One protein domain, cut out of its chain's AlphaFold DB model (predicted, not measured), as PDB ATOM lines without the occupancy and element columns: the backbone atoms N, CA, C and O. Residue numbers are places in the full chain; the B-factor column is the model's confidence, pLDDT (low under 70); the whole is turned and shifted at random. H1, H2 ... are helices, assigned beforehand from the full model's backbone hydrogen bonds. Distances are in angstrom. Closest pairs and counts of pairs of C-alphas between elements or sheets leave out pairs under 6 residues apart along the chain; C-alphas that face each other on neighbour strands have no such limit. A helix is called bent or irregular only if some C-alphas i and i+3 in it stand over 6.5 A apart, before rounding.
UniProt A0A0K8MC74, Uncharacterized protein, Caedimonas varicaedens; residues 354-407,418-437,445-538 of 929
ATOM      1  N   SER A 354      30.102  -1.842  13.402       93.38
ATOM      2  CA  SER A 354      30.934  -1.226  14.446       93.38
ATOM      3  C   SER A 354      31.108  -2.075  15.713       93.38
ATOM      4  O   SER A 354      32.048  -1.817  16.461       93.38
ATOM      5  N   GLN A 355      30.212  -3.026  15.996       95.06
ATOM      6  CA  GLN A 355      30.336  -3.942  17.134       95.06
ATOM      7  C   GLN A 355      31.230  -5.147  16.813       95.06
ATOM      8  O   GLN A 355      31.913  -5.627  17.709       95.06
ATOM      9  N   GLU A 356      31.239  -5.610  15.562       94.06
ATOM     10  CA  GLU A 356      31.985  -6.800  15.128       94.06
ATOM     11  C   GLU A 356      33.391  -6.429  14.617       94.06
ATOM     12  O   GLU A 356      34.379  -6.986  15.078       94.06
ATOM     13  N   THR A 357      33.528  -5.388  13.785       92.88
ATOM     14  CA  THR A 357      34.844  -4.904  13.312       92.88
ATOM     15  C   THR A 357      35.546  -3.972  14.304       92.88
ATOM     16  O   THR A 357      36.663  -3.533  14.046       92.88
ATOM     17  N   GLY A 358      34.880  -3.600  15.403       91.12
ATOM     18  CA  GLY A 358      35.411  -2.693  16.425       91.12
ATOM     19  C   GLY A 358      36.602  -3.286  17.189       91.12
ATOM     20  O   GLY A 358      37.665  -2.665  17.178       91.12
ATOM     21  N   PRO A 359      36.461  -4.479  17.803       93.06
ATOM     22  CA  PRO A 359      37.565  -5.183  18.460       93.06
ATOM     23  C   PRO A 359      38.729  -5.479  17.508       93.06
ATOM     24  O   PRO A 359      39.859  -5.119  17.811       93.06
ATOM     25  N   LEU A 360      38.453  -5.990  16.303       90.50
ATOM     26  CA  LEU A 360      39.491  -6.279  15.304       90.50
ATOM     27  C   LEU A 360      40.279  -5.029  14.874       90.50
ATOM     28  O   LEU A 360      41.483  -5.099  14.650       90.50
ATOM     29  N   TYR A 361      39.633  -3.858  14.807       87.06
ATOM     30  CA  TYR A 361      40.344  -2.598  14.576       87.06
ATOM     31  C   TYR A 361      41.181  -2.167  15.794       87.06
ATOM     32  O   TYR A 361      42.235  -1.563  15.624       87.06
ATOM     33  N   GLN A 362      40.757  -2.479  17.024       86.94
ATOM     34  CA  GLN A 362      41.567  -2.242  18.229       86.94
ATOM     35  C   GLN A 362      42.785  -3.172  18.294       86.94
ATOM     36  O   GLN A 362      43.859  -2.724  18.686       86.94
ATOM     37  N   GLU A 363      42.652  -4.421  17.847       87.00
ATOM     38  CA  GLU A 363      43.773  -5.352  17.679       87.00
ATOM     39  C   GLU A 363      44.746  -4.855  16.598       87.00
ATOM     40  O   GLU A 363      45.946  -4.784  16.852       87.00
ATOM     41  N   LEU A 364      44.241  -4.396  15.445       84.81
ATOM     42  CA  LEU A 364      45.047  -3.786  14.377       84.81
ATOM     43  C   LEU A 364      45.777  -2.506  14.835       84.81
ATOM     44  O   LEU A 364      46.929  -2.287  14.468       84.81
ATOM     45  N   MET A 365      45.127  -1.677  15.661       81.38
ATOM     46  CA  MET A 365      45.725  -0.505  16.325       81.38
ATOM     47  C   MET A 365      46.765  -0.881  17.395       81.38
ATOM     48  O   MET A 365      47.593  -0.042  17.743       81.38
ATOM     49  N   GLY A 366      46.702  -2.099  17.942       82.25
ATOM     50  CA  GLY A 366      47.644  -2.624  18.934       82.25
ATOM     51  C   GLY A 366      48.933  -3.190  18.333       82.25
ATOM     52  O   GLY A 366      49.876  -3.462  19.076       82.25
ATOM     53  N   ILE A 367      49.006  -3.348  17.007       84.00
ATOM     54  CA  ILE A 367      50.236  -3.736  16.313       84.00
ATOM     55  C   ILE A 367      51.157  -2.511  16.241       84.00
ATOM     56  O   ILE A 367      51.060  -1.680  15.340       84.00
ATOM     57  N   GLU A 368      52.054  -2.395  17.221       83.00
ATOM     58  CA  GLU A 368      53.079  -1.345  17.244       83.00
ATOM     59  C   GLU A 368      54.247  -1.614  16.275       83.00
ATOM     60  O   GLU A 368      55.000  -0.688  15.956       83.00
ATOM     61  N   GLU A 369      54.394  -2.845  15.784       84.31
ATOM     62  CA  GLU A 369      55.360  -3.188  14.741       84.31
ATOM     63  C   GLU A 369      54.940  -2.556  13.402       84.31
ATOM     64  O   GLU A 369      53.813  -2.720  12.934       84.31
ATOM     65  N   GLY A 370      55.841  -1.772  12.813       85.25
ATOM     66  CA  GLY A 370      55.581  -1.068  11.562       85.25
ATOM     67  C   GLY A 370      55.655  -2.010  10.365       85.25
ATOM     68  O   GLY A 370      56.641  -2.730  10.213       85.25
ATOM     69  N   LEU A 371      54.649  -1.976   9.489       89.25
ATOM     70  CA  LEU A 371      54.636  -2.777   8.268       89.25
ATOM     71  C   LEU A 371      55.320  -1.991   7.145       89.25
ATOM     72  O   LEU A 371      54.977  -0.837   6.904       89.25
ATOM     73  N   GLU A 372      56.265  -2.603   6.430       91.56
ATOM     74  CA  GLU A 372      56.841  -2.009   5.220       91.56
ATOM     75  C   GLU A 372      55.939  -2.302   4.002       91.56
ATOM     76  O   GLU A 372      55.844  -3.459   3.593       91.56
ATOM     77  N   PRO A 373      55.281  -1.289   3.398       93.31
ATOM     78  CA  PRO A 373      54.392  -1.474   2.253       93.31
ATOM     79  C   PRO A 373      55.215  -1.533   0.955       93.31
ATOM     80  O   PRO A 373      55.262  -0.584   0.164       93.31
ATOM     81  N   ALA A 374      55.974  -2.619   0.800       93.44
ATOM     82  CA  ALA A 374      56.984  -2.765  -0.240       93.44
ATOM     83  C   ALA A 374      56.382  -2.751  -1.653       93.44
ATOM     84  O   ALA A 374      56.880  -2.021  -2.517       93.44
ATOM     85  N   HIS A 375      55.299  -3.498  -1.892       95.12
ATOM     86  CA  HIS A 375      54.699  -3.568  -3.223       95.12
ATOM     87  C   HIS A 375      53.962  -2.269  -3.580       95.12
ATOM     88  O   HIS A 375      54.060  -1.779  -4.707       95.12
ATOM     89  N   ALA A 376      53.297  -1.630  -2.615       95.62
ATOM     90  CA  ALA A 376      52.700  -0.318  -2.816       95.62
ATOM     91  C   ALA A 376      53.741   0.743  -3.187       95.62
ATOM     92  O   ALA A 376      53.501   1.509  -4.120       95.62
ATOM     93  N   ARG A 377      54.900   0.783  -2.513       95.00
ATOM     94  CA  ARG A 377      55.981   1.727  -2.849       95.00
ATOM     95  C   ARG A 377      56.523   1.499  -4.263       95.00
ATOM     96  O   ARG A 377      56.688   2.471  -4.995       95.00
ATOM     97  N   GLU A 378      56.721   0.247  -4.677       96.31
ATOM     98  CA  GLU A 378      57.116  -0.105  -6.052       96.31
ATOM     99  C   GLU A 378      56.089   0.394  -7.090       96.31
ATOM    100  O   GLU A 378      56.438   1.098  -8.043       96.31
ATOM    101  N   VAL A 379      54.802   0.095  -6.874       97.19
ATOM    102  CA  VAL A 379      53.703   0.493  -7.772       97.19
ATOM    103  C   VAL A 379      53.521   2.015  -7.816       97.19
ATOM    104  O   VAL A 379      53.230   2.565  -8.882       97.19
ATOM    105  N   ILE A 380      53.708   2.714  -6.692       96.69
ATOM    106  CA  ILE A 380      53.659   4.180  -6.617       96.69
ATOM    107  C   ILE A 380      54.835   4.799  -7.375       96.69
ATOM    108  O   ILE A 380      54.594   5.666  -8.213       96.69
ATOM    109  N   ALA A 381      56.070   4.332  -7.160       96.25
ATOM    110  CA  ALA A 381      57.258   4.851  -7.841       96.25
ATOM    111  C   ALA A 381      57.139   4.727  -9.373       96.25
ATOM    112  O   ALA A 381      57.232   5.728 -10.088       96.25
ATOM    113  N   HIS A 382      56.797   3.535  -9.874       96.94
ATOM    114  CA  HIS A 382      56.578   3.296 -11.307       96.94
ATOM    115  C   HIS A 382      55.476   4.199 -11.904       96.94
ATOM    116  O   HIS A 382      55.564   4.649 -13.051       96.94
ATOM    117  N   LYS A 383      54.414   4.494 -11.142       96.50
ATOM    118  CA  LYS A 383      53.358   5.418 -11.586       96.50
ATOM    119  C   LYS A 383      53.793   6.887 -11.499       96.50
ATOM    120  O   LYS A 383      53.425   7.664 -12.377       96.50
ATOM    121  N   LEU A 384      54.599   7.283 -10.512       96.69
ATOM    122  CA  LEU A 384      55.091   8.657 -10.347       96.69
ATOM    123  C   LEU A 384      55.975   9.132 -11.507       96.69
ATOM    124  O   LEU A 384      55.875  10.298 -11.894       96.69
ATOM    125  N   ASP A 385      56.768   8.245 -12.110       95.44
ATOM    126  CA  ASP A 385      57.585   8.558 -13.296       95.44
ATOM    127  C   ASP A 385      56.747   8.977 -14.518       95.44
ATOM    128  O   ASP A 385      57.189   9.765 -15.358       95.44
ATOM    129  N   THR A 386      55.510   8.480 -14.619       95.19
ATOM    130  CA  THR A 386      54.611   8.744 -15.758       95.19
ATOM    131  C   THR A 386      53.484   9.733 -15.434       95.19
ATOM    132  O   THR A 386      52.972  10.405 -16.338       95.19
ATOM    133  N   ALA A 387      53.114   9.873 -14.157       94.38
ATOM    134  CA  ALA A 387      52.005  10.696 -13.690       94.38
ATOM    135  C   ALA A 387      52.250  12.210 -13.816       94.38
ATOM    136  O   ALA A 387      53.343  12.733 -13.593       94.38
ATOM    137  N   LYS A 388      51.177  12.949 -14.136       94.69
ATOM    138  CA  LYS A 388      51.178  14.413 -14.307       94.69
ATOM    139  C   LYS A 388      49.911  15.035 -13.715       94.69
ATOM    140  O   LYS A 388      48.862  14.392 -13.677       94.69
ATOM    141  N   GLY A 389      50.006  16.296 -13.288       95.50
ATOM    142  CA  GLY A 389      48.884  17.048 -12.707       95.50
ATOM    143  C   GLY A 389      48.300  16.368 -11.467       95.50
ATOM    144  O   GLY A 389      49.049  15.817 -10.660       95.50
ATOM    145  N   ASP A 390      46.969  16.372 -11.348       93.06
ATOM    146  CA  ASP A 390      46.213  15.761 -10.246       93.06
ATOM    147  C   ASP A 390      46.718  14.361  -9.872       93.06
ATOM    148  O   ASP A 390      46.889  14.086  -8.691       93.06
ATOM    149  N   VAL A 391      46.980  13.485 -10.853       95.06
ATOM    150  CA  VAL A 391      47.418  12.100 -10.596       95.06
ATOM    151  C   VAL A 391      48.707  12.087  -9.790       95.06
ATOM    152  O   VAL A 391      48.777  11.400  -8.775       95.06
ATOM    153  N   ARG A 392      49.692  12.898 -10.193       96.56
ATOM    154  CA  ARG A 392      50.966  12.973  -9.483       96.56
ATOM    155  C   ARG A 392      50.760  13.497  -8.063       96.56
ATOM    156  O   ARG A 392      51.124  12.810  -7.128       96.56
ATOM    157  N   SER A 393      50.031  14.605  -7.902       95.62
ATOM    158  CA  SER A 393      49.768  15.204  -6.584       95.62
ATOM    159  C   SER A 393      49.023  14.286  -5.602       95.62
ATOM    160  O   SER A 393      49.107  14.518  -4.396       95.62
ATOM    161  N   HIS A 394      48.270  13.290  -6.082       95.56
ATOM    162  CA  HIS A 394      47.668  12.274  -5.215       95.56
ATOM    163  C   HIS A 394      48.654  11.142  -4.912       95.56
ATOM    164  O   HIS A 394      48.724  10.714  -3.766       95.56
ATOM    165  N   LEU A 395      49.446  10.698  -5.891       96.00
ATOM    166  CA  LEU A 395      50.498   9.696  -5.686       96.00
ATOM    167  C   LEU A 395      51.613  10.201  -4.757       96.00
ATOM    168  O   LEU A 395      51.934   9.495  -3.812       96.00
ATOM    169  N   ASP A 396      52.111  11.432  -4.943       95.56
ATOM    170  CA  ASP A 396      53.097  12.090  -4.063       95.56
ATOM    171  C   ASP A 396      52.572  12.131  -2.602       95.56
ATOM    172  O   ASP A 396      53.333  12.057  -1.637       95.56
ATOM    173  N   ARG A 397      51.241  12.234  -2.420       95.12
ATOM    174  CA  ARG A 397      50.591  12.201  -1.102       95.12
ATOM    175  C   ARG A 397      50.485  10.786  -0.526       95.12
ATOM    176  O   ARG A 397      50.780  10.629   0.652       95.12
ATOM    177  N   VAL A 398      50.087   9.780  -1.314       94.44
ATOM    178  CA  VAL A 398      50.091   8.377  -0.846       94.44
ATOM    179  C   VAL A 398      51.513   7.953  -0.494       94.44
ATOM    180  O   VAL A 398      51.716   7.333   0.540       94.44
ATOM    181  N   GLU A 399      52.502   8.326  -1.311       94.88
ATOM    182  CA  GLU A 399      53.911   8.062  -1.030       94.88
ATOM    183  C   GLU A 399      54.302   8.642   0.331       94.88
ATOM    184  O   GLU A 399      54.831   7.922   1.166       94.88
ATOM    185  N   LYS A 400      53.952   9.904   0.608       92.88
ATOM    186  CA  LYS A 400      54.210  10.531   1.909       92.88
ATOM    187  C   LYS A 400      53.451   9.885   3.081       92.88
ATOM    188  O   LYS A 400      53.964   9.891   4.194       92.88
ATOM    189  N   GLU A 401      52.251   9.351   2.859       91.00
ATOM    190  CA  GLU A 401      51.469   8.628   3.881       91.00
ATOM    191  C   GLU A 401      51.937   7.163   4.076       91.00
ATOM    192  O   GLU A 401      51.580   6.540   5.073       91.00
ATOM    193  N   LEU A 402      52.765   6.623   3.167       91.94
ATOM    194  CA  LEU A 402      53.337   5.264   3.218       91.94
ATOM    195  C   LEU A 402      54.867   5.209   3.347       91.94
ATOM    196  O   LEU A 402      55.438   4.120   3.477       91.94
ATOM    197  N   GLN A 403      55.559   6.343   3.278       89.12
ATOM    198  CA  GLN A 403      56.958   6.461   3.680       89.12
ATOM    199  C   GLN A 403      57.081   6.033   5.152       89.12
ATOM    200  O   GLN A 403      56.094   6.074   5.893       89.12
ATOM    201  N   PRO A 404      58.264   5.588   5.608       81.94
ATOM    202  CA  PRO A 404      58.489   5.466   7.037       81.94
ATOM    203  C   PRO A 404      58.155   6.816   7.673       81.94
ATOM    204  O   PRO A 404      58.528   7.854   7.122       81.94
ATOM    205  N   ASN A 405      57.469   6.807   8.813       70.44
ATOM    206  CA  ASN A 405      57.316   7.987   9.644       70.44
ATOM    207  C   ASN A 405      58.713   8.403  10.114       70.44
ATOM    208  O   ASN A 405      59.201   7.961  11.158       70.44
ATOM    209  N   ASP A 406      59.355   9.242   9.303       57.38
ATOM    210  CA  ASP A 406      60.490  10.060   9.682       57.38
ATOM    211  C   ASP A 406      60.016  10.840  10.916       57.38
ATOM    212  O   ASP A 406      59.059  11.621  10.797       57.38
ATOM    213  N   PRO A 407      60.542  10.543  12.123       55.41
ATOM    214  CA  PRO A 407      59.989  11.056  13.367       55.41
ATOM    215  C   PRO A 407      60.218  12.560  13.362       55.41
ATOM    216  O   PRO A 407      61.307  13.007  13.718       55.41
ATOM    217  N   GLU A 418      63.905  21.569  34.314       88.94
ATOM    218  CA  GLU A 418      62.890  20.757  34.999       88.94
ATOM    219  C   GLU A 418      62.612  19.409  34.302       88.94
ATOM    220  O   GLU A 418      62.561  18.378  34.959       88.94
ATOM    221  N   GLN A 419      62.448  19.386  32.974       89.38
ATOM    222  CA  GLN A 419      62.225  18.156  32.197       89.38
ATOM    223  C   GLN A 419      63.477  17.279  32.117       89.38
ATOM    224  O   GLN A 419      63.377  16.056  32.039       89.38
ATOM    225  N   GLN A 420      64.660  17.893  32.127       90.69
ATOM    226  CA  GLN A 420      65.935  17.184  32.124       90.69
ATOM    227  C   GLN A 420      66.243  16.586  33.511       90.69
ATOM    228  O   GLN A 420      66.760  15.472  33.602       90.69
ATOM    229  N   GLU A 421      65.836  17.273  34.582       93.38
ATOM    230  CA  GLU A 421      65.818  16.766  35.955       93.38
ATOM    231  C   GLU A 421      64.778  15.643  36.124       93.38
ATOM    232  O   GLU A 421      65.149  14.558  36.573       93.38
ATOM    233  N   GLU A 422      63.534  15.832  35.659       93.69
ATOM    234  CA  GLU A 422      62.470  14.810  35.631       93.69
ATOM    235  C   GLU A 422      62.954  13.531  34.931       93.69
ATOM    236  O   GLU A 422      62.844  12.433  35.479       93.69
ATOM    237  N   LEU A 423      63.563  13.671  33.751       93.75
ATOM    238  CA  LEU A 423      64.147  12.563  32.999       93.75
ATOM    239  C   LEU A 423      65.255  11.845  33.787       93.75
ATOM    240  O   LEU A 423      65.324  10.614  33.773       93.75
ATOM    241  N   SER A 424      66.121  12.590  34.481       93.56
ATOM    242  CA  SER A 424      67.201  12.012  35.290       93.56
ATOM    243  C   SER A 424      66.662  11.236  36.501       93.56
ATOM    244  O   SER A 424      67.112  10.119  36.768       93.56
ATOM    245  N   ALA A 425      65.633  11.772  37.165       94.75
ATOM    246  CA  ALA A 425      64.974  11.147  38.303       94.75
ATOM    247  C   ALA A 425      64.218   9.879  37.884       94.75
ATOM    248  O   ALA A 425      64.373   8.835  38.517       94.75
ATOM    249  N   LEU A 426      63.466   9.929  36.777       95.25
ATOM    250  CA  LEU A 426      62.756   8.766  36.240       95.25
ATOM    251  C   LEU A 426      63.722   7.651  35.823       95.25
ATOM    252  O   LEU A 426      63.456   6.487  36.112       95.25
ATOM    253  N   LYS A 427      64.865   7.984  35.204       94.44
ATOM    254  CA  LYS A 427      65.918   7.005  34.879       94.44
ATOM    255  C   LYS A 427      66.534   6.372  36.125       94.44
ATOM    256  O   LYS A 427      66.691   5.154  36.166       94.44
ATOM    257  N   ALA A 428      66.855   7.169  37.146       94.12
ATOM    258  CA  ALA A 428      67.388   6.659  38.408       94.12
ATOM    259  C   ALA A 428      66.382   5.736  39.121       94.12
ATOM    260  O   ALA A 428      66.756   4.670  39.608       94.12
ATOM    261  N   TYR A 429      65.100   6.108  39.122       94.19
ATOM    262  CA  TYR A 429      64.012   5.316  39.691       94.19
ATOM    263  C   TYR A 429      63.777   4.011  38.911       94.19
ATOM    264  O   TYR A 429      63.662   2.944  39.514       94.19
ATOM    265  N   LEU A 430      63.784   4.061  37.572       94.38
ATOM    266  CA  LEU A 430      63.703   2.867  36.726       94.38
ATOM    267  C   LEU A 430      64.863   1.905  37.019       94.38
ATOM    268  O   LEU A 430      64.624   0.725  37.256       94.38
ATOM    269  N   ALA A 431      66.095   2.414  37.096       93.81
ATOM    270  CA  ALA A 431      67.269   1.606  37.420       93.81
ATOM    271  C   ALA A 431      67.196   0.985  38.828       93.81
ATOM    272  O   ALA A 431      67.653  -0.141  39.015       93.81
ATOM    273  N   GLN A 432      66.601   1.657  39.820       93.00
ATOM    274  CA  GLN A 432      66.357   1.056  41.140       93.00
ATOM    275  C   GLN A 432      65.357  -0.109  41.066       93.00
ATOM    276  O   GLN A 432      65.589  -1.146  41.686       93.00
ATOM    277  N   PHE A 433      64.287   0.024  40.277       89.69
ATOM    278  CA  PHE A 433      63.306  -1.048  40.077       89.69
ATOM    279  C   PHE A 433      63.859  -2.228  39.272       89.69
ATOM    280  O   PHE A 433      63.625  -3.374  39.643       89.69
ATOM    281  N   GLU A 434      64.625  -1.972  38.211       88.81
ATOM    282  CA  GLU A 434      65.216  -3.020  37.366       88.81
ATOM    283  C   GLU A 434      66.322  -3.820  38.082       88.81
ATOM    284  O   GLU A 434      66.602  -4.953  37.697       88.81
ATOM    285  N   ASN A 435      66.898  -3.275  39.163       90.69
ATOM    286  CA  ASN A 435      67.804  -3.991  40.071       90.69
ATOM    287  C   ASN A 435      67.084  -4.748  41.213       90.69
ATOM    288  O   ASN A 435      67.748  -5.427  42.000       90.69
ATOM    289  N   HIS A 436      65.752  -4.659  41.345       89.69
ATOM    290  CA  HIS A 436      65.019  -5.411  42.370       89.69
ATOM    291  C   HIS A 436      64.871  -6.885  41.968       89.69
ATOM    292  O   HIS A 436      64.570  -7.198  40.818       89.69
ATOM    293  N   ARG A 437      65.029  -7.813  42.924       85.44
ATOM    294  CA  ARG A 437      65.020  -9.270  42.657       85.44
ATOM    295  C   ARG A 437      63.744  -9.797  41.999       85.44
ATOM    296  O   ARG A 437      63.796 -10.820  41.326       85.44
ATOM    297  N   SER A 445      55.625  -4.190  35.728       85.56
ATOM    298  CA  SER A 445      54.439  -3.621  36.377       85.56
ATOM    299  C   SER A 445      53.906  -2.394  35.609       85.56
ATOM    300  O   SER A 445      54.690  -1.675  34.981       85.56
ATOM    301  N   PRO A 446      52.599  -2.068  35.694       83.25
ATOM    302  CA  PRO A 446      52.033  -0.900  35.011       83.25
ATOM    303  C   PRO A 446      52.723   0.428  35.366       83.25
ATOM    304  O   PRO A 446      52.779   1.338  34.541       83.25
ATOM    305  N   ALA A 447      53.298   0.534  36.571       83.38
ATOM    306  CA  ALA A 447      54.128   1.670  36.961       83.38
ATOM    307  C   ALA A 447      55.409   1.756  36.113       83.38
ATOM    308  O   ALA A 447      55.693   2.813  35.556       83.38
ATOM    309  N   ILE A 448      56.136   0.645  35.942       85.12
ATOM    310  CA  ILE A 448      57.351   0.575  35.112       85.12
ATOM    311  C   ILE A 448      57.032   0.865  33.639       85.12
ATOM    312  O   ILE A 448      57.789   1.583  32.989       85.12
ATOM    313  N   VAL A 449      55.897   0.383  33.119       80.56
ATOM    314  CA  VAL A 449      55.436   0.706  31.754       80.56
ATOM    315  C   VAL A 449      55.203   2.214  31.595       80.56
ATOM    316  O   VAL A 449      55.712   2.816  30.650       80.56
ATOM    317  N   ASN A 450      54.510   2.850  32.546       84.31
ATOM    318  CA  ASN A 450      54.284   4.299  32.531       84.31
ATOM    319  C   ASN A 450      55.587   5.104  32.675       84.31
ATOM    320  O   ASN A 450      55.753   6.110  31.989       84.31
ATOM    321  N   ILE A 451      56.528   4.657  33.513       88.69
ATOM    322  CA  ILE A 451      57.843   5.293  33.690       88.69
ATOM    323  C   ILE A 451      58.670   5.192  32.404       88.69
ATOM    324  O   ILE A 451      59.173   6.206  31.932       88.69
ATOM    325  N   ARG A 452      58.758   4.005  31.786       85.19
ATOM    326  CA  ARG A 452      59.453   3.807  30.502       85.19
ATOM    327  C   ARG A 452      58.841   4.656  29.387       85.19
ATOM    328  O   ARG A 452      59.580   5.296  28.646       85.19
ATOM    329  N   LYS A 453      57.507   4.734  29.315       82.19
ATOM    330  CA  LYS A 453      56.806   5.618  28.373       82.19
ATOM    331  C   LYS A 453      57.128   7.093  28.622       82.19
ATOM    332  O   LYS A 453      57.473   7.801  27.684       82.19
ATOM    333  N   ARG A 454      57.098   7.547  29.878       87.81
ATOM    334  CA  ARG A 454      57.421   8.935  30.239       87.81
ATOM    335  C   ARG A 454      58.886   9.289  29.969       87.81
ATOM    336  O   ARG A 454      59.156  10.400  29.526       87.81
ATOM    337  N   ILE A 455      59.813   8.355  30.185       87.00
ATOM    338  CA  ILE A 455      61.221   8.490  29.786       87.00
ATOM    339  C   ILE A 455      61.310   8.647  28.266       87.00
ATOM    340  O   ILE A 455      61.891   9.623  27.813       87.00
ATOM    341  N   HIS A 456      60.671   7.776  27.481       78.31
ATOM    342  CA  HIS A 456      60.652   7.870  26.017       78.31
ATOM    343  C   HIS A 456      60.068   9.211  25.512       78.31
ATOM    344  O   HIS A 456      60.660   9.855  24.644       78.31
ATOM    345  N   ASP A 457      58.957   9.672  26.101       80.25
ATOM    346  CA  ASP A 457      58.322  10.969  25.806       80.25
ATOM    347  C   ASP A 457      59.232  12.181  26.122       80.25
ATOM    348  O   ASP A 457      59.066  13.247  25.521       80.25
ATOM    349  N   LEU A 458      60.167  12.040  27.073       83.81
ATOM    350  CA  LEU A 458      61.107  13.085  27.506       83.81
ATOM    351  C   LEU A 458      62.458  13.013  26.786       83.81
ATOM    352  O   LEU A 458      63.003  14.045  26.419       83.81
ATOM    353  N   GLU A 459      63.015  11.823  26.560       80.50
ATOM    354  CA  GLU A 459      64.270  11.667  25.816       80.50
ATOM    355  C   GLU A 459      64.139  12.151  24.373       80.50
ATOM    356  O   GLU A 459      65.129  12.591  23.789       80.50
ATOM    357  N   GLY A 460      62.937  12.044  23.792       65.94
ATOM    358  CA  GLY A 460      62.714  12.367  22.388       65.94
ATOM    359  C   GLY A 460      63.629  11.558  21.471       65.94
ATOM    360  O   GLY A 460      64.076  12.086  20.451       65.94
ATOM    361  N   VAL A 461      63.948  10.312  21.861       53.69
ATOM    362  CA  VAL A 461      64.800   9.410  21.075       53.69
ATOM    363  C   VAL A 461      64.246   9.388  19.652       53.69
ATOM    364  O   VAL A 461      63.052   9.121  19.490       53.69
ATOM    365  N   PRO A 462      65.060   9.664  18.618       50.25
ATOM    366  CA  PRO A 462      64.615   9.498  17.247       50.25
ATOM    367  C   PRO A 462      64.386   8.003  17.024       50.25
ATOM    368  O   PRO A 462      65.325   7.253  16.762       50.25
ATOM    369  N   SER A 463      63.138   7.558  17.186       51.47
ATOM    370  CA  SER A 463      62.737   6.188  16.890       51.47
ATOM    371  C   SER A 463      63.096   5.914  15.437       51.47
ATOM    372  O   SER A 463      62.561   6.595  14.557       51.47
ATOM    373  N   SER A 464      64.010   4.967  15.206       55.56
ATOM    374  CA  SER A 464      64.495   4.586  13.876       55.56
ATOM    375  C   SER A 464      63.331   4.555  12.885       55.56
ATOM    376  O   SER A 464      62.326   3.927  13.224       55.56
ATOM    377  N   PRO A 465      63.437   5.253  11.732       59.28
ATOM    378  CA  PRO A 465      62.307   5.725  10.929       59.28
ATOM    379  C   PRO A 465      61.202   4.675  10.835       59.28
ATOM    380  O   PRO A 465      61.368   3.630  10.202       59.28
ATOM    381  N   ARG A 466      60.108   4.918  11.567       73.50
ATOM    382  CA  ARG A 466      59.150   3.864  11.904       73.50
ATOM    383  C   ARG A 466      58.332   3.560  10.662       73.50
ATOM    384  O   ARG A 466      57.589   4.422  10.202       73.50
ATOM    385  N   GLN A 467      58.459   2.351  10.120       87.12
ATOM    386  CA  GLN A 467      57.569   1.882   9.054       87.12
ATOM    387  C   GLN A 467      56.104   2.109   9.491       87.12
ATOM    388  O   GLN A 467      55.811   1.941  10.681       87.12
ATOM    389  N   PRO A 468      55.204   2.546   8.594       88.12
ATOM    390  CA  PRO A 468      53.853   2.946   8.984       88.12
ATOM    391  C   PRO A 468      53.125   1.792   9.686       88.12
ATOM    392  O   PRO A 468      53.195   0.637   9.254       88.12
ATOM    393  N   VAL A 469      52.437   2.073  10.796       89.56
ATOM    394  CA  VAL A 469      51.711   1.011  11.513       89.56
ATOM    395  C   VAL A 469      50.477   0.584  10.709       89.56
ATOM    396  O   VAL A 469      49.912   1.400   9.974       89.56
ATOM    397  N   PRO A 470      49.988  -0.663  10.843       89.31
ATOM    398  CA  PRO A 470      48.901  -1.179  10.001       89.31
ATOM    399  C   PRO A 470      47.628  -0.312   9.996       89.31
ATOM    400  O   PRO A 470      46.935  -0.223   8.983       89.31
ATOM    401  N   ALA A 471      47.347   0.393  11.095       82.88
ATOM    402  CA  ALA A 471      46.244   1.347  11.176       82.88
ATOM    403  C   ALA A 471      46.466   2.653  10.378       82.88
ATOM    404  O   ALA A 471      45.502   3.218   9.863       82.88
ATOM    405  N   GLU A 472      47.698   3.148  10.228       88.00
ATOM    406  CA  GLU A 472      48.009   4.308   9.368       88.00
ATOM    407  C   GLU A 472      47.816   3.940   7.890       88.00
ATOM    408  O   GLU A 472      47.195   4.679   7.120       88.00
ATOM    409  N   ILE A 473      48.240   2.728   7.528       91.00
ATOM    410  CA  ILE A 473      48.039   2.139   6.202       91.00
ATOM    411  C   ILE A 473      46.535   1.960   5.900       91.00
ATOM    412  O   ILE A 473      46.081   2.285   4.800       91.00
ATOM    413  N   ASP A 474      45.724   1.512   6.868       88.00
ATOM    414  CA  ASP A 474      44.261   1.407   6.707       88.00
ATOM    415  C   ASP A 474      43.576   2.781   6.555       88.00
ATOM    416  O   ASP A 474      42.693   2.948   5.711       88.00
ATOM    417  N   ASN A 475      44.030   3.806   7.288       88.12
ATOM    418  CA  ASN A 475      43.540   5.180   7.118       88.12
ATOM    419  C   ASN A 475      43.888   5.760   5.732       88.12
ATOM    420  O   ASN A 475      43.031   6.388   5.100       88.12
ATOM    421  N   THR A 476      45.090   5.484   5.223       92.81
ATOM    422  CA  THR A 476      45.520   5.844   3.858       92.81
ATOM    423  C   THR A 476      44.636   5.162   2.807       92.81
ATOM    424  O   THR A 476      44.137   5.800   1.876       92.81
ATOM    425  N   LEU A 477      44.346   3.870   2.992       92.50
ATOM    426  CA  LEU A 477      43.461   3.089   2.122       92.50
ATOM    427  C   LEU A 477      42.001   3.557   2.135       92.50
ATOM    428  O   LEU A 477      41.328   3.536   1.098       92.50
ATOM    429  N   LYS A 478      41.515   4.023   3.285       90.06
ATOM    430  CA  LYS A 478      40.202   4.657   3.421       90.06
ATOM    431  C   LYS A 478      40.138   5.983   2.659       90.06
ATOM    432  O   LYS A 478      39.188   6.187   1.902       90.06
ATOM    433  N   TRP A 479      41.152   6.845   2.795       94.38
ATOM    434  CA  TRP A 479      41.233   8.091   2.022       94.38
ATOM    435  C   TRP A 479      41.309   7.824   0.509       94.38
ATOM    436  O   TRP A 479      40.576   8.450  -0.261       94.38
ATOM    437  N   LEU A 480      42.100   6.835   0.080       94.25
ATOM    438  CA  LEU A 480      42.129   6.361  -1.308       94.25
ATOM    439  C   LEU A 480      40.748   5.912  -1.803       94.25
ATOM    440  O   LEU A 480      40.359   6.252  -2.919       94.25
ATOM    441  N   GLY A 481      39.982   5.184  -0.986       92.31
ATOM    442  CA  GLY A 481      38.610   4.783  -1.311       92.31
ATOM    443  C   GLY A 481      37.679   5.974  -1.565       92.31
ATOM    444  O   GLY A 481      36.980   6.006  -2.585       92.31
ATOM    445  N   ASP A 482      37.710   6.973  -0.680       89.50
ATOM    446  CA  ASP A 482      36.942   8.215  -0.831       89.50
ATOM    447  C   ASP A 482      37.360   9.000  -2.088       89.50
ATOM    448  O   ASP A 482      36.493   9.472  -2.835       89.50
ATOM    449  N   GLU A 483      38.661   9.097  -2.384       94.38
ATOM    450  CA  GLU A 483      39.140   9.858  -3.542       94.38
ATOM    451  C   GLU A 483      38.934   9.120  -4.877       94.38
ATOM    452  O   GLU A 483      38.587   9.746  -5.877       94.38
ATOM    453  N   ILE A 484      39.001   7.785  -4.917       94.25
ATOM    454  CA  ILE A 484      38.563   6.999  -6.088       94.25
ATOM    455  C   ILE A 484      37.071   7.244  -6.356       94.25
ATOM    456  O   ILE A 484      36.662   7.445  -7.506       94.25
ATOM    457  N   ALA A 485      36.239   7.261  -5.310       88.06
ATOM    458  CA  ALA A 485      34.811   7.539  -5.441       88.06
ATOM    459  C   ALA A 485      34.534   8.994  -5.870       88.06
ATOM    460  O   ALA A 485      33.595   9.239  -6.631       88.06
ATOM    461  N   SER A 486      35.348   9.949  -5.413       90.25
ATOM    462  CA  SER A 486      35.360  11.353  -5.845       90.25
ATOM    463  C   SER A 486      35.748  11.485  -7.323       90.25
ATOM    464  O   SER A 486      34.972  12.029  -8.111       90.25
ATOM    465  N   ALA A 487      36.876  10.905  -7.737       92.75
ATOM    466  CA  ALA A 487      37.380  10.925  -9.108       92.75
ATOM    467  C   ALA A 487      36.363  10.355 -10.110       92.75
ATOM    468  O   ALA A 487      36.064  11.009 -11.111       92.75
ATOM    469  N   ARG A 488      35.742   9.202  -9.808       92.19
ATOM    470  CA  ARG A 488      34.665   8.618 -10.635       92.19
ATOM    471  C   ARG A 488      33.450   9.551 -10.741       92.19
ATOM    472  O   ARG A 488      32.909   9.733 -11.827       92.19
ATOM    473  N   LYS A 489      33.047  10.213  -9.648       87.62
ATOM    474  CA  LYS A 489      31.946  11.205  -9.648       87.62
ATOM    475  C   LYS A 489      32.293  12.491 -10.417       87.62
ATOM    476  O   LYS A 489      31.384  13.163 -10.892       87.62
ATOM    477  N   GLN A 490      33.580  12.811 -10.566       91.19
ATOM    478  CA  GLN A 490      34.090  13.907 -11.400       91.19
ATOM    479  C   GLN A 490      34.320  13.505 -12.876       91.19
ATOM    480  O   GLN A 490      34.695  14.360 -13.676       91.19
ATOM    481  N   GLY A 491      34.143  12.230 -13.251       93.75
ATOM    482  CA  GLY A 491      34.495  11.713 -14.583       93.75
ATOM    483  C   GLY A 491      36.005  11.597 -14.840       93.75
ATOM    484  O   GLY A 491      36.435  11.455 -15.984       93.75
ATOM    485  N   LYS A 492      36.835  11.662 -13.790       96.19
ATOM    486  CA  LYS A 492      38.298  11.520 -13.856       96.19
ATOM    487  C   LYS A 492      38.702  10.041 -13.852       96.19
ATOM    488  O   LYS A 492      39.440   9.589 -12.977       96.19
ATOM    489  N   ASP A 493      38.222   9.280 -14.832       94.50
ATOM    490  CA  ASP A 493      38.394   7.818 -14.881       94.50
ATOM    491  C   ASP A 493      39.863   7.369 -14.913       94.50
ATOM    492  O   ASP A 493      40.179   6.303 -14.392       94.50
ATOM    493  N   GLY A 494      40.771   8.180 -15.470       95.19
ATOM    494  CA  GLY A 494      42.217   7.935 -15.405       95.19
ATOM    495  C   GLY A 494      42.734   7.946 -13.963       95.19
ATOM    496  O   GLY A 494      43.212   6.927 -13.479       95.19
ATOM    497  N   LEU A 495      42.537   9.059 -13.242       94.81
ATOM    498  CA  LEU A 495      42.879   9.187 -11.815       94.81
ATOM    499  C   LEU A 495      42.256   8.055 -10.984       94.81
ATOM    500  O   LEU A 495      42.930   7.444 -10.159       94.81
ATOM    501  N   ALA A 496      40.988   7.730 -11.242       95.81
ATOM    502  CA  ALA A 496      40.301   6.649 -10.547       95.81
ATOM    503  C   ALA A 496      40.933   5.266 -10.784       95.81
ATOM    504  O   ALA A 496      40.867   4.433  -9.882       95.81
ATOM    505  N   ARG A 497      41.522   4.996 -11.959       96.56
ATOM    506  CA  ARG A 497      42.247   3.744 -12.248       96.56
ATOM    507  C   ARG A 497      43.595   3.709 -11.542       96.56
ATOM    508  O   ARG A 497      43.841   2.758 -10.809       96.56
ATOM    509  N   GLU A 498      44.403   4.761 -11.684       95.81
ATOM    510  CA  GLU A 498      45.737   4.830 -11.065       95.81
ATOM    511  C   GLU A 498      45.670   4.655  -9.543       95.81
ATOM    512  O   GLU A 498      46.401   3.844  -8.976       95.81
ATOM    513  N   LEU A 499      44.718   5.335  -8.890       96.50
ATOM    514  CA  LEU A 499      44.483   5.177  -7.456       96.50
ATOM    515  C   LEU A 499      43.886   3.804  -7.095       96.50
ATOM    516  O   LEU A 499      44.152   3.314  -6.004       96.50
ATOM    517  N   THR A 500      43.123   3.148  -7.983       96.94
ATOM    518  CA  THR A 500      42.613   1.779  -7.737       96.94
ATOM    519  C   THR A 500      43.743   0.741  -7.763       96.94
ATOM    520  O   THR A 500      43.737  -0.167  -6.936       96.94
ATOM    521  N   ASP A 501      44.723   0.873  -8.662       96.19
ATOM    522  CA  ASP A 501      45.904  -0.004  -8.681       96.19
ATOM    523  C   ASP A 501      46.761   0.160  -7.422       96.19
ATOM    524  O   ASP A 501      47.157  -0.833  -6.819       96.19
ATOM    525  N   VAL A 502      47.013   1.404  -6.998       96.88
ATOM    526  CA  VAL A 502      47.745   1.686  -5.752       96.88
ATOM    527  C   VAL A 502      46.974   1.164  -4.541       96.88
ATOM    528  O   VAL A 502      47.561   0.515  -3.681       96.88
ATOM    529  N   LYS A 503      45.648   1.355  -4.503       96.31
ATOM    530  CA  LYS A 503      44.785   0.780  -3.465       96.31
ATOM    531  C   LYS A 503      44.941  -0.746  -3.390       96.31
ATOM    532  O   LYS A 503      45.113  -1.269  -2.297       96.31
ATOM    533  N   ARG A 504      44.951  -1.445  -4.533       95.94
ATOM    534  CA  ARG A 504      45.168  -2.900  -4.580       95.94
ATOM    535  C   ARG A 504      46.538  -3.292  -4.012       95.94
ATOM    536  O   ARG A 504      46.584  -4.185  -3.179       95.94
ATOM    537  N   ALA A 505      47.618  -2.612  -4.396       96.12
ATOM    538  CA  ALA A 505      48.964  -2.944  -3.917       96.12
ATOM    539  C   ALA A 505      49.100  -2.815  -2.384       96.12
ATOM    540  O   ALA A 505      49.659  -3.693  -1.737       96.12
ATOM    541  N   ILE A 506      48.498  -1.781  -1.779       94.44
ATOM    542  CA  ILE A 506      48.479  -1.611  -0.313       94.44
ATOM    543  C   ILE A 506      47.530  -2.628   0.365       94.44
ATOM    544  O   ILE A 506      47.726  -3.018   1.519       94.44
ATOM    545  N   GLU A 507      46.469  -3.062  -0.324       93.06
ATOM    546  CA  GLU A 507      45.610  -4.158   0.146       93.06
ATOM    547  C   GLU A 507      46.338  -5.508   0.129       93.06
ATOM    548  O   GLU A 507      46.135  -6.297   1.052       93.06
ATOM    549  N   GLU A 508      47.214  -5.737  -0.850       93.44
ATOM    550  CA  GLU A 508      48.089  -6.908  -0.947       93.44
ATOM    551  C   GLU A 508      49.194  -6.875   0.126       93.44
ATOM    552  O   GLU A 508      49.298  -7.839   0.885       93.44
ATOM    553  N   ASP A 509      49.923  -5.762   0.297       92.38
ATOM    554  CA  ASP A 509      50.935  -5.608   1.365       92.38
ATOM    555  C   ASP A 509      50.344  -5.917   2.753       92.38
ATOM    556  O   ASP A 509      50.896  -6.715   3.514       92.38
ATOM    557  N   LEU A 510      49.182  -5.339   3.089       89.94
ATOM    558  CA  LEU A 510      48.561  -5.539   4.404       89.94
ATOM    559  C   LEU A 510      47.867  -6.906   4.552       89.94
ATOM    560  O   LEU A 510      47.573  -7.315   5.675       89.94
ATOM    561  N   SER A 511      47.658  -7.653   3.460       89.19
ATOM    562  CA  SER A 511      47.166  -9.040   3.533       89.19
ATOM    563  C   SER A 511      48.186 -10.017   4.135       89.19
ATOM    564  O   SER A 511      47.810 -11.099   4.585       89.19
ATOM    565  N   SER A 512      49.459  -9.609   4.239       90.44
ATOM    566  CA  SER A 512      50.487 -10.325   5.008       90.44
ATOM    567  C   SER A 512      50.159 -10.443   6.506       90.44
ATOM    568  O   SER A 512      50.650 -11.357   7.167       90.44
ATOM    569  N   LEU A 513      49.303  -9.560   7.039       88.62
ATOM    570  CA  LEU A 513      48.864  -9.570   8.432       88.62
ATOM    571  C   LEU A 513      47.513 -10.300   8.579       88.62
ATOM    572  O   LEU A 513      46.507  -9.840   8.022       88.62
ATOM    573  N   PRO A 514      47.431 -11.387   9.375       87.88
ATOM    574  CA  PRO A 514      46.177 -12.104   9.612       87.88
ATOM    575  C   PRO A 514      45.064 -11.212  10.181       87.88
ATOM    576  O   PRO A 514      43.943 -11.236   9.678       87.88
ATOM    577  N   GLN A 515      45.384 -10.362  11.163       84.69
ATOM    578  CA  GLN A 515      44.437  -9.444  11.811       84.69
ATOM    579  C   GLN A 515      43.885  -8.409  10.820       84.69
ATOM    580  O   GLN A 515      42.687  -8.128  10.795       84.69
ATOM    581  N   GLY A 516      44.756  -7.868   9.960       82.19
ATOM    582  CA  GLY A 516      44.374  -6.933   8.901       82.19
ATOM    583  C   GLY A 516      43.476  -7.578   7.846       82.19
ATOM    584  O   GLY A 516      42.497  -6.972   7.400       82.19
ATOM    585  N   THR A 517      43.763  -8.834   7.504       88.25
ATOM    586  CA  THR A 517      42.943  -9.647   6.601       88.25
ATOM    587  C   THR A 517      41.566  -9.940   7.198       88.25
ATOM    588  O   THR A 517      40.561  -9.689   6.532       88.25
ATOM    589  N   GLU A 518      41.484 -10.403   8.448       89.81
ATOM    590  CA  GLU A 518      40.206 -10.714   9.100       89.81
ATOM    591  C   GLU A 518      39.339  -9.461   9.284       89.81
ATOM    592  O   GLU A 518      38.174  -9.456   8.873       89.81
ATOM    593  N   TYR A 519      39.917  -8.368   9.804       89.31
ATOM    594  CA  TYR A 519      39.240  -7.073   9.925       89.31
ATOM    595  C   TYR A 519      38.607  -6.647   8.596       89.31
ATOM    596  O   TYR A 519      37.426  -6.286   8.553       89.31
ATOM    597  N   ARG A 520      39.357  -6.731   7.488       86.38
ATOM    598  CA  ARG A 520      38.870  -6.330   6.161       86.38
ATOM    599  C   ARG A 520      37.851  -7.292   5.580       86.38
ATOM    600  O   ARG A 520      36.909  -6.824   4.941       86.38
ATOM    601  N   GLN A 521      37.983  -8.599   5.799       91.12
ATOM    602  CA  GLN A 521      36.958  -9.561   5.390       91.12
ATOM    603  C   GLN A 521      35.632  -9.241   6.091       91.12
ATOM    604  O   GLN A 521      34.655  -8.931   5.404       91.12
ATOM    605  N   GLN A 522      35.616  -9.174   7.427       91.38
ATOM    606  CA  GLN A 522      34.408  -8.842   8.188       91.38
ATOM    607  C   GLN A 522      33.857  -7.448   7.828       91.38
ATOM    608  O   GLN A 522      32.655  -7.294   7.596       91.38
ATOM    609  N   TYR A 523      34.712  -6.426   7.698       90.69
ATOM    610  CA  TYR A 523      34.281  -5.081   7.311       90.69
ATOM    611  C   TYR A 523      33.648  -5.046   5.920       90.69
ATOM    612  O   TYR A 523      32.599  -4.419   5.747       90.69
ATOM    613  N   ASN A 524      34.229  -5.733   4.934       90.12
ATOM    614  CA  ASN A 524      33.667  -5.816   3.589       90.12
ATOM    615  C   ASN A 524      32.328  -6.568   3.596       90.12
ATOM    616  O   ASN A 524      31.349  -6.068   3.042       90.12
ATOM    617  N   GLU A 525      32.246  -7.717   4.269       93.38
ATOM    618  CA  GLU A 525      31.021  -8.518   4.406       93.38
ATOM    619  C   GLU A 525      29.865  -7.719   5.022       93.38
ATOM    620  O   GLU A 525      28.760  -7.685   4.477       93.38
ATOM    621  N   LEU A 526      30.134  -7.014   6.121       93.69
ATOM    622  CA  LEU A 526      29.151  -6.216   6.855       93.69
ATOM    623  C   LEU A 526      28.845  -4.874   6.166       93.69
ATOM    624  O   LEU A 526      27.809  -4.266   6.442       93.69
ATOM    625  N   SER A 527      29.692  -4.435   5.229       91.81
ATOM    626  CA  SER A 527      29.435  -3.274   4.367       91.81
ATOM    627  C   SER A 527      28.592  -3.610   3.135       91.81
ATOM    628  O   SER A 527      27.801  -2.763   2.732       91.81
ATOM    629  N   LYS A 528      28.637  -4.841   2.588       92.75
ATOM    630  CA  LYS A 528      27.754  -5.289   1.480       92.75
ATOM    631  C   LYS A 528      26.281  -4.828   1.648       92.75
ATOM    632  O   LYS A 528      25.766  -4.195   0.725       92.75
ATOM    633  N   PRO A 529      25.589  -5.051   2.791       91.75
ATOM    634  CA  PRO A 529      24.199  -4.606   2.981       91.75
ATOM    635  C   PRO A 529      24.024  -3.097   3.243       91.75
ATOM    636  O   PRO A 529      22.900  -2.605   3.134       91.75
ATOM    637  N   ILE A 530      25.091  -2.370   3.599       93.00
ATOM    638  CA  ILE A 530      25.096  -0.905   3.767       93.00
ATOM    639  C   ILE A 530      25.215  -0.249   2.387       93.00
ATOM    640  O   ILE A 530      24.344   0.527   1.995       93.00
ATOM    641  N   ASN A 531      26.221  -0.642   1.602       90.31
ATOM    642  CA  ASN A 531      26.434  -0.173   0.233       90.31
ATOM    643  C   ASN A 531      25.215  -0.481  -0.658       90.31
ATOM    644  O   ASN A 531      24.775   0.383  -1.412       90.31
ATOM    645  N   ALA A 532      24.585  -1.653  -0.495       89.44
ATOM    646  CA  ALA A 532      23.342  -2.007  -1.188       89.44
ATOM    647  C   ALA A 532      22.154  -1.059  -0.902       89.44
ATOM    648  O   ALA A 532      21.233  -0.987  -1.714       89.44
ATOM    649  N   LEU A 533      22.168  -0.313   0.212       90.19
ATOM    650  CA  LEU A 533      21.211   0.767   0.483       90.19
ATOM    651  C   LEU A 533      21.700   2.122  -0.043       90.19
ATOM    652  O   LEU A 533      20.921   2.844  -0.662       90.19
ATOM    653  N   GLU A 534      22.956   2.486   0.220       90.31
ATOM    654  CA  GLU A 534      23.474   3.844  -0.012       90.31
ATOM    655  C   GLU A 534      23.907   4.118  -1.461       90.31
ATOM    656  O   GLU A 534      23.678   5.213  -1.976       90.31
ATOM    657  N   GLU A 535      24.493   3.134  -2.145       88.06
ATOM    658  CA  GLU A 535      24.924   3.254  -3.548       88.06
ATOM    659  C   GLU A 535      23.757   3.053  -4.529       88.06
ATOM    660  O   GLU A 535      23.811   3.472  -5.689       88.06
ATOM    661  N   HIS A 536      22.670   2.432  -4.063       90.69
ATOM    662  CA  HIS A 536      21.508   2.101  -4.873       90.69
ATOM    663  C   HIS A 536      20.747   3.356  -5.343       90.69
ATOM    664  O   HIS A 536      20.274   4.170  -4.548       90.69
ATOM    665  N   GLY A 537      20.527   3.462  -6.658       87.81
ATOM    666  CA  GLY A 537      20.124   4.693  -7.347       87.81
ATOM    667  C   GLY A 537      18.890   5.436  -6.812       87.81
ATOM    668  O   GLY A 537      18.882   6.669  -6.877       87.81
ATOM    669  N   THR A 538      17.874   4.741  -6.288       90.00
ATOM    670  CA  THR A 538      16.709   5.372  -5.629       90.00
ATOM    671  C   THR A 538      16.774   5.289  -4.100       90.00
ATOM    672  O   THR A 538      16.736   6.336  -3.458       90.00
TER     673      THR A 538
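What this domain is: This is residues 354 to 407, 418 to 437 and 445 to 538 of the 929 residues of an uncharacterized protein of Caedimonas varicaedens (UniProt A0A0K8MC74). Four helices, H2, H3, H6 and H7, make an up-and-down bundle, and at one end of it, where H6 begins and H7 ends, a pair of helices, H1 and H8, meets it. A second, smaller lobe of two helices, H4 and H5, lies well away from the bundle, joined to it in print through residues 460 to 469, and makes one end of the long axis. The printed part has 168 residues with eight named helices, H1 to H8 in chain order, and no named strand; the class is all helix. The whole is loose, with a radius of gyration of the C-alphas of 21.1 A, and elongated, spanning 66 by 40 by 29 A.

Where its parts are: The longest helix, H8, covers residues 514 to 534 and 29.4 A, from C-alpha 514 at (46.177, -12.104, 9.612) to C-alpha 534 at (23.474, 3.844, -0.012). It has a kink of 40 degrees near residue 528 and is neither bent nor irregular, but only just: C-alphas 526 and 529 are 6.5 A apart. H7 is residues 493 to 511, 26.5 A, and H6 residues 470 to 489, 28.8 A. H1, residues 354 to 365, begins with C-alpha 354 at (30.934, -1.226, 14.446); it is only just irregular, with C-alphas 356 and 359 6.7 A apart. H2 is residues 374 to 384, H3 residues 390 to 402, H4 residues 418 to 434, 24.0 A, and H5 residues 446 to 459.

How they stand to each other: H8, with residues 515 to 523 alone, touches H1; the closest C-alphas, of Tyr 519 and Leu 360, are 5.4 A apart. H7 and H8 only just touch, with 3 pairs of C-alphas within 8 A, and only at the corner, Ser 511 to Thr 517 at 5.3 A between C-alphas. H7 is the hub, touching four helices. H6 and H7 form a helical hairpin, a shallow tilt of 20 degrees, opposite ways; their closest C-alphas, of Ile 484 and Ala 496, are 4.8 A apart. H7 touches H2, closest at the C-alphas of Ala 505 and Ala 376, 4.7 A. H2 and H3 form another helical hairpin, closest at the C-alphas of Leu 384 and Arg 392, 6.0 A. H4 and H5 touch at a steep tilt of 39 degrees, closest at the C-alphas of Leu 423 and Ile 455, 6.0 A; both are apart from H1, H2 and H8. Every O i to N i+4 pair is within hydrogen-bond range in H2, H4, H5, H6 and H7, against 5 of 8 in H1, 8 of 9 in H3 and 14 of 17 in H8.

The domain as a whole: The C-alphas farthest apart, of Arg 437 and Thr 538, are 69.9 A apart. Residues 408 to 417 and 438 to 444 are not printed; the gaps between C-alphas are 23.9 A and 13.5 A. Of the links that are printed whole, none is long. Residues 527 to 538, of which 527 to 534 belong to H8, stand free. The mean pLDDT of the printed part is 89.1; residues 406 to 407 and 460 to 465 are under 70.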